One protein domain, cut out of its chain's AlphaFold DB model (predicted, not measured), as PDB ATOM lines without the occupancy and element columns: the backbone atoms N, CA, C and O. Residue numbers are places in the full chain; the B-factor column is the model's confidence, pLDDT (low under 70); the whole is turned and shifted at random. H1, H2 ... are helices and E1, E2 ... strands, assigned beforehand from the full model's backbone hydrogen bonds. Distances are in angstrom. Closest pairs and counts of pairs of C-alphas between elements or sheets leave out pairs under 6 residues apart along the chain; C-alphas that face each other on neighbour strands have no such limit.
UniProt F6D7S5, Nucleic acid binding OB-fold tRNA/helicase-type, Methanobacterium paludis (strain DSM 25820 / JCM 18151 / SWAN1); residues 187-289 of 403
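AT A GLANCE: This is residues 187 to 289 of the 403 residues of the protein "Nucleic acid binding OB-fold tRNA/helicase-type" of Methanobacterium paludis (strain DSM 25820 / JCM 18151 / SWAN1) (UniProt F6D7S5). A small closed barrel of five strands, E2 to E6, has the long helix H1 lying across its outside; the shorter helix H2 turns a corner after H1 and leads off the barrel, back to the short strand E1, paired onto E2. Strands E2, E5 and E6 bend sharply as they go round. The printed part has 103 residues, with two named helices and then six named strands, class mixed, in a mixed sheet. It is compact and rounded, with a radius of gyration of the C-alphas of 12.4 A and spans of 37 by 28 by 23 A.

HOW THE PARTS SIT: H1, residues 187 to 202, and H2, residues 204 to 213, only just touch, with 3 pairs of C-alphas within 8 A, only at the corner by their tight link; H1 does so with residues 199 to 200 alone, and the closest C-alphas are those of Phe 200 and Phe 207, 5.4 A apart. In both helices every O i to N i+4 pair is within hydrogen-bond range. E1, residues 216 to 218, and E2, residues 223 to 233, form an antiparallel hairpin, with N 217 and O 225 at 2.8 A. E2 bends by 97 degrees at residue 229. E3, residues 237 to 241, is antiparallel to E2, with N 229 and O 241 at 2.9 A, and E4, residues 249 to 253, is antiparallel to E3, with N 252 and O 238 at 2.7 A. E1 to E4 form a meander, each strand the antiparallel neighbour of the one before. H1 is on the barrel, outside it, at a height over the sheet of 5.4 A, and runs across the strands, at 76 degrees to E4 on the local plane; its closest C-alpha to E4 is that of Ser 193, 4.7 A from that of Ala 249. E5, residues 267 to 276, is antiparallel to E2, with N 224 and O 272 at 2.8 A; E2 to E5 form a Greek key, a meander of three strands whose first is also the antiparallel neighbour of the fourth. E6, residues 280 to 288, is antiparallel to E5, with N 275 and O 281 at 2.8 A, and parallel to E4, with N 253 and O 282 at 2.9 A. H2 is not on the barrel.

IN THESE COORDINATES: H1 begins at C-alpha 187 (99.605, 73.070, 93.174) and is 22.4 A long; H2 is 14.3 A. E2 is 21.0 A and E5 24.2 A; E6 is 20.6 A and ends at C-alpha 288 (120.233, 82.185, 105.989). E1, E3 and E4 are 7.0, 13.4 and 13.2 A.

THE WHOLE: The C-alphas farthest apart, those of Lys 205 and Ser 261, are 37.1 A apart. The printed part has no cut. The link from E4 to E5, residues 254 to 266, is long. Mean pLDDT of the printed part is 80.6; residues 274 to 289 are under 70.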
ATOM      1  N   TYR A 187     100.265  74.374  93.202       93.00
ATOM      2  CA  TYR A 187      99.605  73.070  93.174       93.00
ATOM      3  C   TYR A 187     100.590  71.921  92.930       93.00
ATOM      4  O   TYR A 187     100.582  70.935  93.670       93.00
ATOM      5  N   VAL A 188     101.465  72.049  91.928       93.81
ATOM      6  CA  VAL A 188     102.464  71.018  91.601       93.81
ATOM      7  C   VAL A 188     103.430  70.824  92.768       93.81
ATOM      8  O   VAL A 188     103.681  69.694  93.186       93.81
ATOM      9  N   LEU A 189     103.919  71.923  93.343       93.19
ATOM     10  CA  LEU A 189     104.800  71.916  94.509       93.19
ATOM     11  C   LEU A 189     104.124  71.294  95.733       93.19
ATOM     12  O   LEU A 189     104.748  70.516  96.457       93.19
ATOM     13  N   SER A 190     102.828  71.542  95.922       90.62
ATOM     14  CA  SER A 190     102.052  70.900  96.980       90.62
ATOM     15  C   SER A 190     102.002  69.378  96.801       90.62
ATOM     16  O   SER A 190     102.202  68.651  97.773       90.62
ATOM     17  N   CYS A 191     101.828  68.866  95.577       91.31
ATOM     18  CA  CYS A 191     101.884  67.429  95.297       91.31
ATOM     19  C   CYS A 191     103.281  66.844  95.555       91.31
ATOM     20  O   CYS A 191     103.384  65.772  96.148       91.31
ATOM     21  N   LYS A 192     104.350  67.563  95.189       91.12
ATOM     22  CA  LYS A 192     105.740  67.168  95.488       91.12
ATOM     23  C   LYS A 192     106.022  67.119  96.998       91.12
ATOM     24  O   LYS A 192     106.696  66.202  97.461       91.12
ATOM     25  N   SER A 193     105.453  68.040  97.781       89.38
ATOM     26  CA  SER A 193     105.531  67.999  99.253       89.38
ATOM     27  C   SER A 193     104.814  66.774  99.842       89.38
ATOM     28  O   SER A 193     105.356  66.085 100.708       89.38
ATOM     29  N   HIS A 194     103.636  66.415  99.315       87.25
ATOM     30  CA  HIS A 194     102.941  65.188  99.734       87.25
ATOM     31  C   HIS A 194     103.714  63.926  99.374       87.25
ATOM     32  O   HIS A 194     103.694  62.969 100.143       87.25
ATOM     33  N   ASN A 195     104.397  63.915  98.225       87.38
ATOM     34  CA  ASN A 195     105.257  62.802  97.841       87.38
ATOM     35  C   ASN A 195     106.325  62.554  98.914       87.38
ATOM     36  O   ASN A 195     106.444  61.450  99.441       87.38
ATOM     37  N   LEU A 196     107.036  63.612  99.315       86.88
ATOM     38  CA  LEU A 196     108.034  63.538 100.379       86.88
ATOM     39  C   LEU A 196     107.428  63.051 101.706       86.88
ATOM     40  O   LEU A 196     108.025  62.203 102.374       86.88
ATOM     41  N   ALA A 197     106.238  63.539 102.071       81.75
ATOM     42  CA  ALA A 197     105.526  63.097 103.270       81.75
ATOM     43  C   ALA A 197     105.170  61.604 103.223       81.75
ATOM     44  O   ALA A 197     105.408  60.887 104.195       81.75
ATOM     45  N   GLY A 198     104.669  61.116 102.087       79.69
ATOM     46  CA  GLY A 198     104.380  59.699 101.874       79.69
ATOM     47  C   GLY A 198     105.640  58.835 101.967       79.69
ATOM     48  O   GLY A 198     105.641  57.813 102.657       79.69
ATOM     49  N   ILE A 199     106.748  59.277 101.356       81.75
ATOM     50  CA  ILE A 199     108.053  58.602 101.440       81.75
ATOM     51  C   ILE A 199     108.526  58.512 102.897       81.75
ATOM     52  O   ILE A 199     108.917  57.434 103.348       81.75
ATOM     53  N   PHE A 200     108.448  59.612 103.652       82.19
ATOM     54  CA  PHE A 200     108.814  59.646 105.069       82.19
ATOM     55  C   PHE A 200     107.983  58.671 105.913       82.19
ATOM     56  O   PHE A 200     108.540  57.904 106.702       82.19
ATOM     57  N   GLN A 201     106.660  58.679 105.736       78.94
ATOM     58  CA  GLN A 201     105.736  57.906 106.567       78.94
ATOM     59  C   GLN A 201     105.741  56.407 106.250       78.94
ATOM     60  O   GLN A 201     105.616  55.586 107.159       78.94
ATOM     61  N   HIS A 202     105.878  56.036 104.975       78.12
ATOM     62  CA  HIS A 202     105.626  54.665 104.523       78.12
ATOM     63  C   HIS A 202     106.867  53.954 103.959       78.12
ATOM     64  O   HIS A 202     106.920  52.724 103.973       78.12
ATOM     65  N   TYR A 203     107.902  54.689 103.535       79.00
ATOM     66  CA  TYR A 203     109.036  54.142 102.775       79.00
ATOM     67  C   TYR A 203     110.384  54.487 103.409       79.00
ATOM     68  O   TYR A 203     111.249  55.117 102.806       79.00
ATOM     69  N   LYS A 204     110.617  53.999 104.633       78.88
ATOM     70  CA  LYS A 204     111.828  54.297 105.427       78.88
ATOM     71  C   LYS A 204     113.153  54.094 104.674       78.88
ATOM     72  O   LYS A 204     114.101  54.845 104.891       78.88
ATOM     73  N   LYS A 205     113.246  53.071 103.813       81.44
ATOM     74  CA  LYS A 205     114.455  52.812 103.008       81.44
ATOM     75  C   LYS A 205     114.687  53.909 101.971       81.44
ATOM     76  O   LYS A 205     115.816  54.372 101.845       81.44
ATOM     77  N   ASP A 206     113.644  54.320 101.262       80.50
ATOM     78  CA  ASP A 206     113.747  55.339 100.216       80.50
ATOM     79  C   ASP A 206     113.887  56.730 100.818       80.50
ATOM     80  O   ASP A 206     114.692  57.519 100.336       80.50
ATOM     81  N   PHE A 207     113.245  56.976 101.962       83.81
ATOM     82  CA  PHE A 207     113.500  58.172 102.752       83.81
ATOM     83  C   PHE A 207     114.968  58.270 103.183       83.81
ATOM     84  O   PHE A 207     115.590  59.315 103.033       83.81
ATOM     85  N   LYS A 208     115.569  57.170 103.661       82.88
ATOM     86  CA  LYS A 208     116.991  57.158 104.030       82.88
ATOM     87  C   LYS A 208     117.898  57.461 102.833       82.88
ATOM     88  O   LYS A 208     118.831  58.239 102.983       82.88
ATOM     89  N   LYS A 209     117.616  56.888 101.659       84.25
ATOM     90  CA  LYS A 209     118.347  57.233 100.427       84.25
ATOM     91  C   LYS A 209     118.185  58.716 100.095       84.25
ATOM     92  O   LYS A 209     119.161  59.357  99.736       84.25
ATOM     93  N   LEU A 210     116.982  59.269 100.260       82.56
ATOM     94  CA  LEU A 210     116.711  60.685 100.015       82.56
ATOM     95  C   LEU A 210     117.572  61.588 100.907       82.56
ATOM     96  O   LEU A 210     118.164  62.532 100.390       82.56
ATOM     97  N   LEU A 211     117.729  61.252 102.194       84.88
ATOM     98  CA  LEU A 211     118.644  61.947 103.120       84.88
ATOM     99  C   LEU A 211     120.124  61.866 102.708       84.88
ATOM    100  O   LEU A 211     120.921  62.697 103.125       84.88
ATOM    101  N   GLU A 212     120.514  60.851 101.934       86.25
ATOM    102  CA  GLU A 212     121.885  60.695 101.427       86.25
ATOM    103  C   GLU A 212     122.106  61.464 100.109       86.25
ATOM    104  O   GLU A 212     123.244  61.777  99.760       86.25
ATOM    105  N   THR A 213     121.028  61.757  99.368       86.75
ATOM    106  CA  THR A 213     121.069  62.401  98.045       86.75
ATOM    107  C   THR A 213     120.735  63.890  98.051       86.75
ATOM    108  O   THR A 213     121.256  64.624  97.212       86.75
ATOM    109  N   GLU A 214     119.855  64.328  98.950       88.56
ATOM    110  CA  GLU A 214     119.441  65.724  99.104       88.56
ATOM    111  C   GLU A 214     120.115  66.365 100.315       88.56
ATOM    112  O   GLU A 214     120.449  65.686 101.284       88.56
ATOM    113  N   ASP A 215     120.245  67.692 100.297       89.00
ATOM    114  CA  ASP A 215     120.743  68.468 101.437       89.00
ATOM    115  C   ASP A 215     119.635  68.622 102.509       89.00
ATOM    116  O   ASP A 215     119.233  69.733 102.862       89.00
ATOM    117  N   LEU A 216     119.101  67.495 102.998       86.44
ATOM    118  CA  LEU A 216     118.037  67.397 104.000       86.44
ATOM    119  C   LEU A 216     118.574  66.710 105.262       86.44
ATOM    120  O   LEU A 216     118.933  65.536 105.236       86.44
ATOM    121  N   THR A 217     118.622  67.423 106.387       85.69
ATOM    122  CA  THR A 217     119.174  66.920 107.658       85.69
ATOM    123  C   THR A 217     118.139  66.972 108.769       85.69
ATOM    124  O   THR A 217     117.477  67.990 108.937       85.69
ATOM    125  N   PHE A 218     118.062  65.907 109.567       79.19
ATOM    126  CA  PHE A 218     117.208  65.802 110.750       79.19
ATOM    127  C   PHE A 218     118.052  65.857 112.019       79.19
ATOM    128  O   PHE A 218     119.023  65.111 112.149       79.19
ATOM    129  N   LEU A 219     117.673  66.730 112.947       79.50
ATOM    130  CA  LEU A 219     118.286  66.866 114.263       79.50
ATOM    131  C   LEU A 219     117.432  66.164 115.329       79.50
ATOM    132  O   LEU A 219     116.228  65.971 115.158       79.50
ATOM    133  N   GLU A 220     118.065  65.779 116.438       75.56
ATOM    134  CA  GLU A 220     117.409  65.053 117.539       75.56
ATOM    135  C   GLU A 220     116.306  65.871 118.228       75.56
ATOM    136  O   GLU A 220     115.378  65.300 118.793       75.56
ATOM    137  N   ASP A 221     116.362  67.202 118.133       75.00
ATOM    138  CA  ASP A 221     115.369  68.128 118.685       75.00
ATOM    139  C   ASP A 221     114.122  68.304 117.793       75.00
ATOM    140  O   ASP A 221     113.272  69.150 118.074       75.00
ATOM    141  N   GLY A 222     114.016  67.537 116.700       71.31
ATOM    142  CA  GLY A 222     112.926  67.627 115.724       71.31
ATOM    143  C   GLY A 222     113.099  68.736 114.681       71.31
ATOM    144  O   GLY A 222     112.235  68.903 113.815       71.31
ATOM    145  N   THR A 223     114.211  69.477 114.724       79.12
ATOM    146  CA  THR A 223     114.553  70.463 113.697       79.12
ATOM    147  C   THR A 223     115.036  69.762 112.435       79.12
ATOM    148  O   THR A 223     115.847  68.835 112.470       79.12
ATOM    149  N   VAL A 224     114.594  70.265 111.293       80.94
ATOM    150  CA  VAL A 224     115.043  69.834 109.979       80.94
ATOM    151  C   VAL A 224     115.659  71.011 109.254       80.94
ATOM    152  O   VAL A 224     115.120  72.118 109.273       80.94
ATOM    153  N   LYS A 225     116.803  70.765 108.624       86.75
ATOM    154  CA  LYS A 225     117.474  71.713 107.740       86.75
ATOM    155  C   LYS A 225     117.356  71.217 106.319       86.75
ATOM    156  O   LYS A 225     117.666  70.057 106.058       86.75
ATOM    157  N   PHE A 226     116.935  72.090 105.421       88.19
ATOM    158  CA  PHE A 226     116.846  71.779 104.010       88.19
ATOM    159  C   PHE A 226     117.483  72.878 103.180       88.19
ATOM    160  O   PHE A 226     117.137  74.053 103.313       88.19
ATOM    161  N   LYS A 227     118.405  72.485 102.307       90.50
ATOM    162  CA  LYS A 227     119.033  73.389 101.358       90.50
ATOM    163  C   LYS A 227     118.582  73.042  99.945       90.50
ATOM    164  O   LYS A 227     118.888  71.974  99.423       90.50
ATOM    165  N   GLY A 228     117.869  73.963  99.317       91.00
ATOM    166  CA  GLY A 228     117.231  73.728  98.029       91.00
ATOM    167  C   GLY A 228     116.967  75.007  97.255       91.00
ATOM    168  O   GLY A 228     117.415  76.083  97.642       91.00
ATOM    169  N   ASP A 229     116.282  74.880  96.127       90.69
ATOM    170  CA  ASP A 229     116.015  76.006  95.233       90.69
ATOM    171  C   ASP A 229     114.629  76.590  95.562       90.69
ATOM    172  O   ASP A 229     113.638  75.857  95.559       90.69
ATOM    173  N   LEU A 230     114.541  77.887  95.879       89.75
ATOM    174  CA  LEU A 230     113.274  78.548  96.225       89.75
ATOM    175  C   LEU A 230     112.315  78.528  95.028       89.75
ATOM    176  O   LEU A 230     112.555  79.202  94.039       89.75
ATOM    177  N   ALA A 231     111.220  77.782  95.091       91.81
ATOM    178  CA  ALA A 231     110.343  77.565  93.939       91.81
ATOM    179  C   ALA A 231     109.061  78.410  93.969       91.81
ATOM    180  O   ALA A 231     108.502  78.731  92.921       91.81
ATOM    181  N   PHE A 232     108.609  78.785  95.164       91.81
ATOM    182  CA  PHE A 232     107.427  79.616  95.376       91.81
ATOM    183  C   PHE A 232     107.507  80.301  96.737       91.81
ATOM    184  O   PHE A 232     108.050  79.722  97.679       91.81
ATOM    185  N   ILE A 233     106.954  81.510  96.843       89.94
ATOM    186  CA  ILE A 233     106.910  82.276  98.087       89.94
ATOM    187  C   ILE A 233     105.694  83.207  98.131       89.94
ATOM    188  O   ILE A 233     105.356  83.861  97.147       89.94
ATOM    189  N   THR A 234     105.065  83.270  99.297       89.25
ATOM    190  CA  THR A 234     104.078  84.271  99.725       89.25
ATOM    191  C   THR A 234     104.515  84.830 101.076       89.25
ATOM    192  O   THR A 234     105.543  84.410 101.594       89.25
ATOM    193  N   GLU A 235     103.731  85.720 101.689       84.12
ATOM    194  CA  GLU A 235     103.990  86.256 103.036       84.12
ATOM    195  C   GLU A 235     104.080  85.175 104.134       84.12
ATOM    196  O   GLU A 235     104.809  85.349 105.108       84.12
ATOM    197  N   ASN A 236     103.371  84.048 103.973       85.88
ATOM    198  CA  ASN A 236     103.228  83.030 105.025       85.88
ATOM    199  C   ASN A 236     103.677  81.622 104.614       85.88
ATOM    200  O   ASN A 236     103.661  80.705 105.438       85.88
ATOM    201  N   GLU A 237     104.023  81.413 103.346       88.81
ATOM    202  CA  GLU A 237     104.365  80.092 102.829       88.81
ATOM    203  C   GLU A 237     105.486  80.178 101.801       88.81
ATOM    204  O   GLU A 237     105.517  81.087 100.971       88.81
ATOM    205  N   ALA A 238     106.385  79.199 101.813       90.31
ATOM    206  CA  ALA A 238     107.375  79.028 100.759       90.31
ATOM    207  C   ALA A 238     107.525  77.551 100.400       90.31
ATOM    208  O   ALA A 238     107.401  76.677 101.253       90.31
ATOM    209  N   TYR A 239     107.834  77.262  99.143       92.25
ATOM    210  CA  TYR A 239     108.202  75.918  98.714       92.25
ATOM    211  C   TYR A 239     109.652  75.912  98.273       92.25
ATOM    212  O   TYR A 239     110.051  76.686  97.401       92.25
ATOM    213  N   ILE A 240     110.434  75.014  98.862       92.38
ATOM    214  CA  ILE A 240     111.833  74.811  98.505       92.38
ATOM    215  C   ILE A 240     111.936  73.480  97.762       92.38
ATOM    216  O   ILE A 240     111.504  72.443  98.267       92.38
ATOM    217  N   LEU A 241     112.487  73.497  96.553       92.06
ATOM    218  CA  LEU A 241     112.624  72.327  95.691       92.06
ATOM    219  C   LEU A 241     113.958  71.612  95.935       92.06
ATOM    220  O   LEU A 241     114.988  72.257  96.147       92.06
ATOM    221  N   GLY A 242     113.951  70.281  95.834       91.06
ATOM    222  CA  GLY A 242     115.160  69.457  95.835       91.06
ATOM    223  C   GLY A 242     116.158  69.865  94.758       91.06
ATOM    224  O   GLY A 242     115.810  70.393  93.695       91.06
ATOM    225  N   THR A 243     117.436  69.624  95.030       88.31
ATOM    226  CA  THR A 243     118.531  70.032  94.142       88.31
ATOM    227  C   THR A 243     118.936  68.918  93.183       88.31
ATOM    228  O   THR A 243     119.384  69.213  92.074       88.31
ATOM    229  N   LYS A 244     118.764  67.645  93.571       89.44
ATOM    230  CA  LYS A 244     119.020  66.474  92.715       89.44
ATOM    231  C   LYS A 244     117.713  65.870  92.208       89.44
ATOM    232  O   LYS A 244     117.560  65.614  91.012       89.44
ATOM    233  N   ARG A 245     116.758  65.683  93.110       88.00
ATOM    234  CA  ARG A 245     115.407  65.170  92.913       88.00
ATOM    235  C   ARG A 245     114.426  66.326  92.826       88.00
ATOM    236  O   ARG A 245     114.025  66.910  93.827       88.00
ATOM    237  N   LYS A 246     114.051  66.662  91.591       87.94
ATOM    238  CA  LYS A 246     113.083  67.723  91.298       87.94
ATOM    239  C   LYS A 246     111.642  67.287  91.553       87.94
ATOM    240  O   LYS A 246     110.759  68.127  91.563       87.94
ATOM    241  N   ASP A 247     111.402  66.012  91.830       89.94
ATOM    242  CA  ASP A 247     110.114  65.451  92.251       89.94
ATOM    243  C   ASP A 247     109.821  65.667  93.749       89.94
ATOM    244  O   ASP A 247     108.738  65.325  94.227       89.94
ATOM    245  N   ILE A 248     110.776  66.244  94.486       88.81
ATOM    246  CA  ILE A 248     110.711  66.480  95.928       88.81
ATOM    247  C   ILE A 248     110.662  67.978  96.204       88.81
ATOM    248  O   ILE A 248     111.504  68.737  95.724       88.81
ATOM    249  N   ALA A 249     109.702  68.390  97.027       91.19
ATOM    250  CA  ALA A 249     109.605  69.742  97.555       91.19
ATOM    251  C   ALA A 249     109.349  69.704  99.062       91.19
ATOM    252  O   ALA A 249     108.783  68.748  99.589       91.19
ATOM    253  N   VAL A 250     109.755  70.768  99.740       89.69
ATOM    254  CA  VAL A 250     109.536  71.008 101.162       89.69
ATOM    255  C   VAL A 250     108.626  72.228 101.296       89.69
ATOM    256  O   VAL A 250     108.963  73.288 100.765       89.69
ATOM    257  N   LYS A 251     107.487  72.082 101.991       89.75
ATOM    258  CA  LYS A 251     106.590  73.203 102.296       89.75
ATOM    259  C   LYS A 251     107.017  73.871 103.597       89.75
ATOM    260  O   LYS A 251     107.068  73.250 104.653       89.75
ATOM    261  N   PHE A 252     107.298  75.155 103.534       85.25
ATOM    262  CA  PHE A 252     107.570  75.999 104.680       85.25
ATOM    263  C   PHE A 252     106.335  76.855 105.016       85.25
ATOM    264  O   PHE A 252     105.699  77.379 104.105       85.25
ATOM    265  N   THR A 253     106.014  76.996 106.308       83.62
ATOM    266  CA  THR A 253     104.876  77.781 106.826       83.62
ATOM    267  C   THR A 253     105.311  78.718 107.961       83.62
ATOM    268  O   THR A 253     105.999  78.299 108.897       83.62
ATOM    269  N   GLY A 254     104.899  79.984 107.897       81.12
ATOM    270  CA  GLY A 254     105.250  81.048 108.844       81.12
ATOM    271  C   GLY A 254     105.778  82.302 108.143       81.12
ATOM    272  O   GLY A 254     105.774  82.366 106.922       81.12
ATOM    273  N   ASP A 255     106.253  83.284 108.916       79.81
ATOM    274  CA  ASP A 255     106.798  84.541 108.380       79.81
ATOM    275  C   ASP A 255     107.977  84.280 107.422       79.81
ATOM    276  O   ASP A 255     109.044  83.800 107.825       79.81
ATOM    277  N   THR A 256     107.775  84.598 106.143       82.75
ATOM    278  CA  THR A 256     108.771  84.443 105.074       82.75
ATOM    279  C   THR A 256     109.534  85.732 104.780       82.75
ATOM    280  O   THR A 256     110.323  85.754 103.836       82.75
ATOM    281  N   SER A 257     109.362  86.803 105.565       80.12
ATOM    282  CA  SER A 257     109.914  88.138 105.284       80.12
ATOM    283  C   SER A 257     111.414  88.149 104.974       80.12
ATOM    284  O   SER A 257     111.875  88.930 104.137       80.12
ATOM    285  N   LYS A 258     112.175  87.231 105.582       79.62
ATOM    286  CA  LYS A 258     113.613  87.037 105.331       79.62
ATOM    287  C   LYS A 258     113.945  86.567 103.908       79.62
ATOM    288  O   LYS A 258     115.066  86.776 103.483       79.62
ATOM    289  N   LEU A 259     112.999  85.970 103.183       80.00
ATOM    290  CA  LEU A 259     113.149  85.486 101.806       80.00
ATOM    291  C   LEU A 259     112.566  86.451 100.762       80.00
ATOM    292  O   LEU A 259     112.704  86.208  99.567       80.00
ATOM    293  N   ASN A 260     111.944  87.565 101.171       76.31
ATOM    294  CA  ASN A 260     111.335  88.529 100.238       76.31
ATOM    295  C   ASN A 260     112.336  89.120  99.236       76.31
ATOM    296  O   ASN A 260     111.954  89.644  98.193       76.31
ATOM    297  N   SER A 261     113.623  89.082  99.578       76.00
ATOM    298  CA  SER A 261     114.697  89.620  98.754       76.00
ATOM    299  C   SER A 261     115.292  88.597  97.773       76.00
ATOM    300  O   SER A 261     116.150  88.970  96.965       76.00
ATOM    301  N   THR A 262     114.856  87.341  97.860       76.56
ATOM    302  CA  THR A 262     115.411  86.170  97.176       76.56
ATOM    303  C   THR A 262     114.674  85.914  95.866       76.56
ATOM    304  O   THR A 262     113.451  86.026  95.789       76.56
ATOM    305  N   VAL A 263     115.412  85.570  94.811       78.44
ATOM    306  CA  VAL A 263     114.824  85.300  93.491       78.44
ATOM    307  C   VAL A 263     114.368  83.838  93.409       78.44
ATOM    308  O   VAL A 263     114.976  82.950  94.003       78.44
ATOM    309  N   LEU A 264     113.302  83.554  92.654       83.56
ATOM    310  CA  LEU A 264     112.919  82.167  92.381       83.56
ATOM    311  C   LEU A 264     114.080  81.398  91.731       83.56
ATOM    312  O   LEU A 264     114.819  81.919  90.898       83.56
ATOM    313  N   PHE A 265     114.208  80.140  92.128       83.69
ATOM    314  CA  PHE A 265     115.292  79.204  91.853       83.69
ATOM    315  C   PHE A 265     116.661  79.590  92.432       83.69
ATOM    316  O   PHE A 265     117.648  78.900  92.171       83.69
ATOM    317  N   GLU A 266     116.738  80.628  93.267       81.75
ATOM    318  CA  GLU A 266     117.926  80.891  94.073       81.75
ATOM    319  C   GLU A 266     118.076  79.824  95.169       81.75
ATOM    320  O   GLU A 266     117.103  79.327  95.746       81.75
ATOM    321  N   ARG A 267     119.328  79.442  95.436       89.62
ATOM    322  CA  ARG A 267     119.668  78.431  96.437       89.62
ATOM    323  C   ARG A 267     119.529  79.024  97.836       89.62
ATOM    324  O   ARG A 267     120.309  79.895  98.207       89.62
ATOM    325  N   VAL A 268     118.638  78.458  98.640       86.69
ATOM    326  CA  VAL A 268     118.401  78.861 100.031       86.69
ATOM    327  C   VAL A 268     118.620  77.703 100.992       86.69
ATOM    328  O   VAL A 268     118.538  76.537 100.609       86.69
ATOM    329  N   GLU A 269     118.901  78.027 102.251       87.75
ATOM    330  CA  GLU A 269     118.872  77.074 103.359       87.75
ATOM    331  C   GLU A 269     117.806  77.513 104.360       87.75
ATOM    332  O   GLU A 269     117.870  78.613 104.919       87.75
ATOM    333  N   VAL A 270     116.827  76.637 104.572       83.88
ATOM    334  CA  VAL A 270     115.733  76.834 105.522       83.88
ATOM    335  C   VAL A 270     115.851  75.826 106.654       83.88
ATOM    336  O   VAL A 270     116.243  74.675 106.447       83.88
ATOM    337  N   SER A 271     115.514  76.253 107.868       82.56
ATOM    338  CA  SER A 271     115.485  75.374 109.033       82.56
ATOM    339  C   SER A 271     114.205  75.556 109.831       82.56
ATOM    340  O   SER A 271     113.744  76.682 110.029       82.56
ATOM    341  N   GLY A 272     113.630  74.454 110.304       77.81
ATOM    342  CA  GLY A 272     112.388  74.503 111.059       77.81
ATOM    343  C   GLY A 272     111.982  73.191 111.711       77.81
ATOM    344  O   GLY A 272     112.545  72.143 111.416       77.81
ATOM    345  N   ASN A 273     111.000  73.245 112.609       74.81
ATOM    346  CA  ASN A 273     110.423  72.039 113.207       74.81
ATOM    347  C   ASN A 273     109.544  71.324 112.181       74.81
ATOM    348  O   ASN A 273     108.677  71.964 111.581       74.81
ATOM    349  N   LEU A 274     109.738  70.014 112.016       69.94
ATOM    350  CA  LEU A 274     108.887  69.212 111.142       69.94
ATOM    351  C   LEU A 274     107.529  68.938 111.800       69.94
ATOM    352  O   LEU A 274     107.457  68.325 112.865       69.94
ATOM    353  N   HIS A 275     106.457  69.286 111.098       68.94
ATOM    354  CA  HIS A 275     105.105  68.827 111.385       68.94
ATOM    355  C   HIS A 275     104.633  67.935 110.238       68.94
ATOM    356  O   HIS A 275     104.636  68.337 109.077       68.94
ATOM    357  N   CYS A 276     104.233  66.704 110.561       59.25
ATOM    358  CA  CYS A 276     103.807  65.729 109.563       59.25
ATOM    359  C   CYS A 276     102.346  65.328 109.805       59.25
ATOM    360  O   CYS A 276     102.050  64.522 110.689       59.25
ATOM    361  N   LYS A 277     101.420  65.901 109.029       57.00
ATOM    362  CA  LYS A 277     100.012  65.467 108.946       57.00
ATOM    363  C   LYS A 277      99.592  65.438 107.480       57.00
ATOM    364  O   LYS A 277      99.023  66.402 106.986       57.00
ATOM    365  N   ASN A 278      99.898  64.340 106.787       55.19
ATOM    366  CA  ASN A 278      99.689  64.129 105.338       55.19
ATOM    367  C   ASN A 278     100.420  65.119 104.398       55.19
ATOM    368  O   ASN A 278     100.572  64.822 103.218       55.19
ATOM    369  N   GLU A 279     100.937  66.225 104.928       59.81
ATOM    370  CA  GLU A 279     101.889  67.154 104.316       59.81
ATOM    371  C   GLU A 279     103.170  67.179 105.188       59.81
ATOM    372  O   GLU A 279     103.111  66.882 106.390       59.81
ATOM    373  N   MET A 280     104.338  67.439 104.584       57.69
ATOM    374  CA  MET A 280     105.590  67.718 105.306       57.69
ATOM    375  C   MET A 280     105.753  69.235 105.373       57.69
ATOM    376  O   MET A 280     106.229  69.845 104.410       57.69
ATOM    377  N   ASP A 281     105.372  69.805 106.513       65.19
ATOM    378  CA  ASP A 281     105.398  71.246 106.741       65.19
ATOM    379  C   ASP A 281     106.473  71.599 107.769       65.19
ATOM    380  O   ASP A 281     106.680  70.884 108.755       65.19
ATOM    381  N   PHE A 282     107.150  72.725 107.559       60.91
ATOM    382  CA  PHE A 282     108.187  73.217 108.465       60.91
ATOM    383  C   PHE A 282     107.792  74.563 109.073       60.91
ATOM    384  O   PHE A 282     107.282  75.433 108.370       60.91
ATOM    385  N   THR A 283     108.065  74.748 110.369       55.91
ATOM    386  CA  THR A 283     107.932  76.038 111.082       55.91
ATOM    387  C   THR A 283     109.315  76.625 111.352       55.91
ATOM    388  O   THR A 283     110.131  75.948 111.976       55.91
ATOM    389  N   VAL A 284     109.597  77.854 110.906       50.00
ATOM    390  CA  VAL A 284     110.971  78.374 110.786       50.00
ATOM    391  C   VAL A 284     111.557  78.688 112.146       50.00
ATOM    392  O   VAL A 284     110.911  79.301 112.992       50.00
ATOM    393  N   LYS A 285     112.818  78.289 112.317       51.00
ATOM    394  CA  LYS A 285     113.681  78.784 113.391       51.00
ATOM    395  C   LYS A 285     114.670  79.817 112.852       51.00
ATOM    396  O   LYS A 285     114.759  80.889 113.432       51.00
ATOM    397  N   ASP A 286     115.312  79.549 111.709       50.53
ATOM    398  CA  ASP A 286     116.240  80.477 111.048       50.53
ATOM    399  C   ASP A 286     116.327  80.265 109.525       50.53
ATOM    400  O   ASP A 286     116.277  79.132 109.033       50.53
ATOM    401  N   ILE A 287     116.501  81.369 108.790       46.41
ATOM    402  CA  ILE A 287     116.719  81.431 107.336       46.41
ATOM    403  C   ILE A 287     118.051  82.149 107.120       46.41
ATOM    404  O   ILE A 287     118.245  83.245 107.652       46.41
ATOM    405  N   THR A 288     118.964  81.541 106.359       49.06
ATOM    406  CA  THR A 288     120.233  82.185 105.989       49.06
ATOM    407  C   THR A 288     120.239  82.518 104.502       49.06
ATOM    408  O   THR A 288     120.429  81.649 103.653       49.06
ATOM    409  N   ASP A 289     120.046  83.798 104.186       41.38
ATOM    410  CA  ASP A 289     120.266  84.334 102.843       41.38
ATOM    411  C   ASP A 289     121.774  84.481 102.626       41.38
ATOM    412  O   ASP A 289     122.419  85.364 103.193       41.38
TER     413      ASP A 289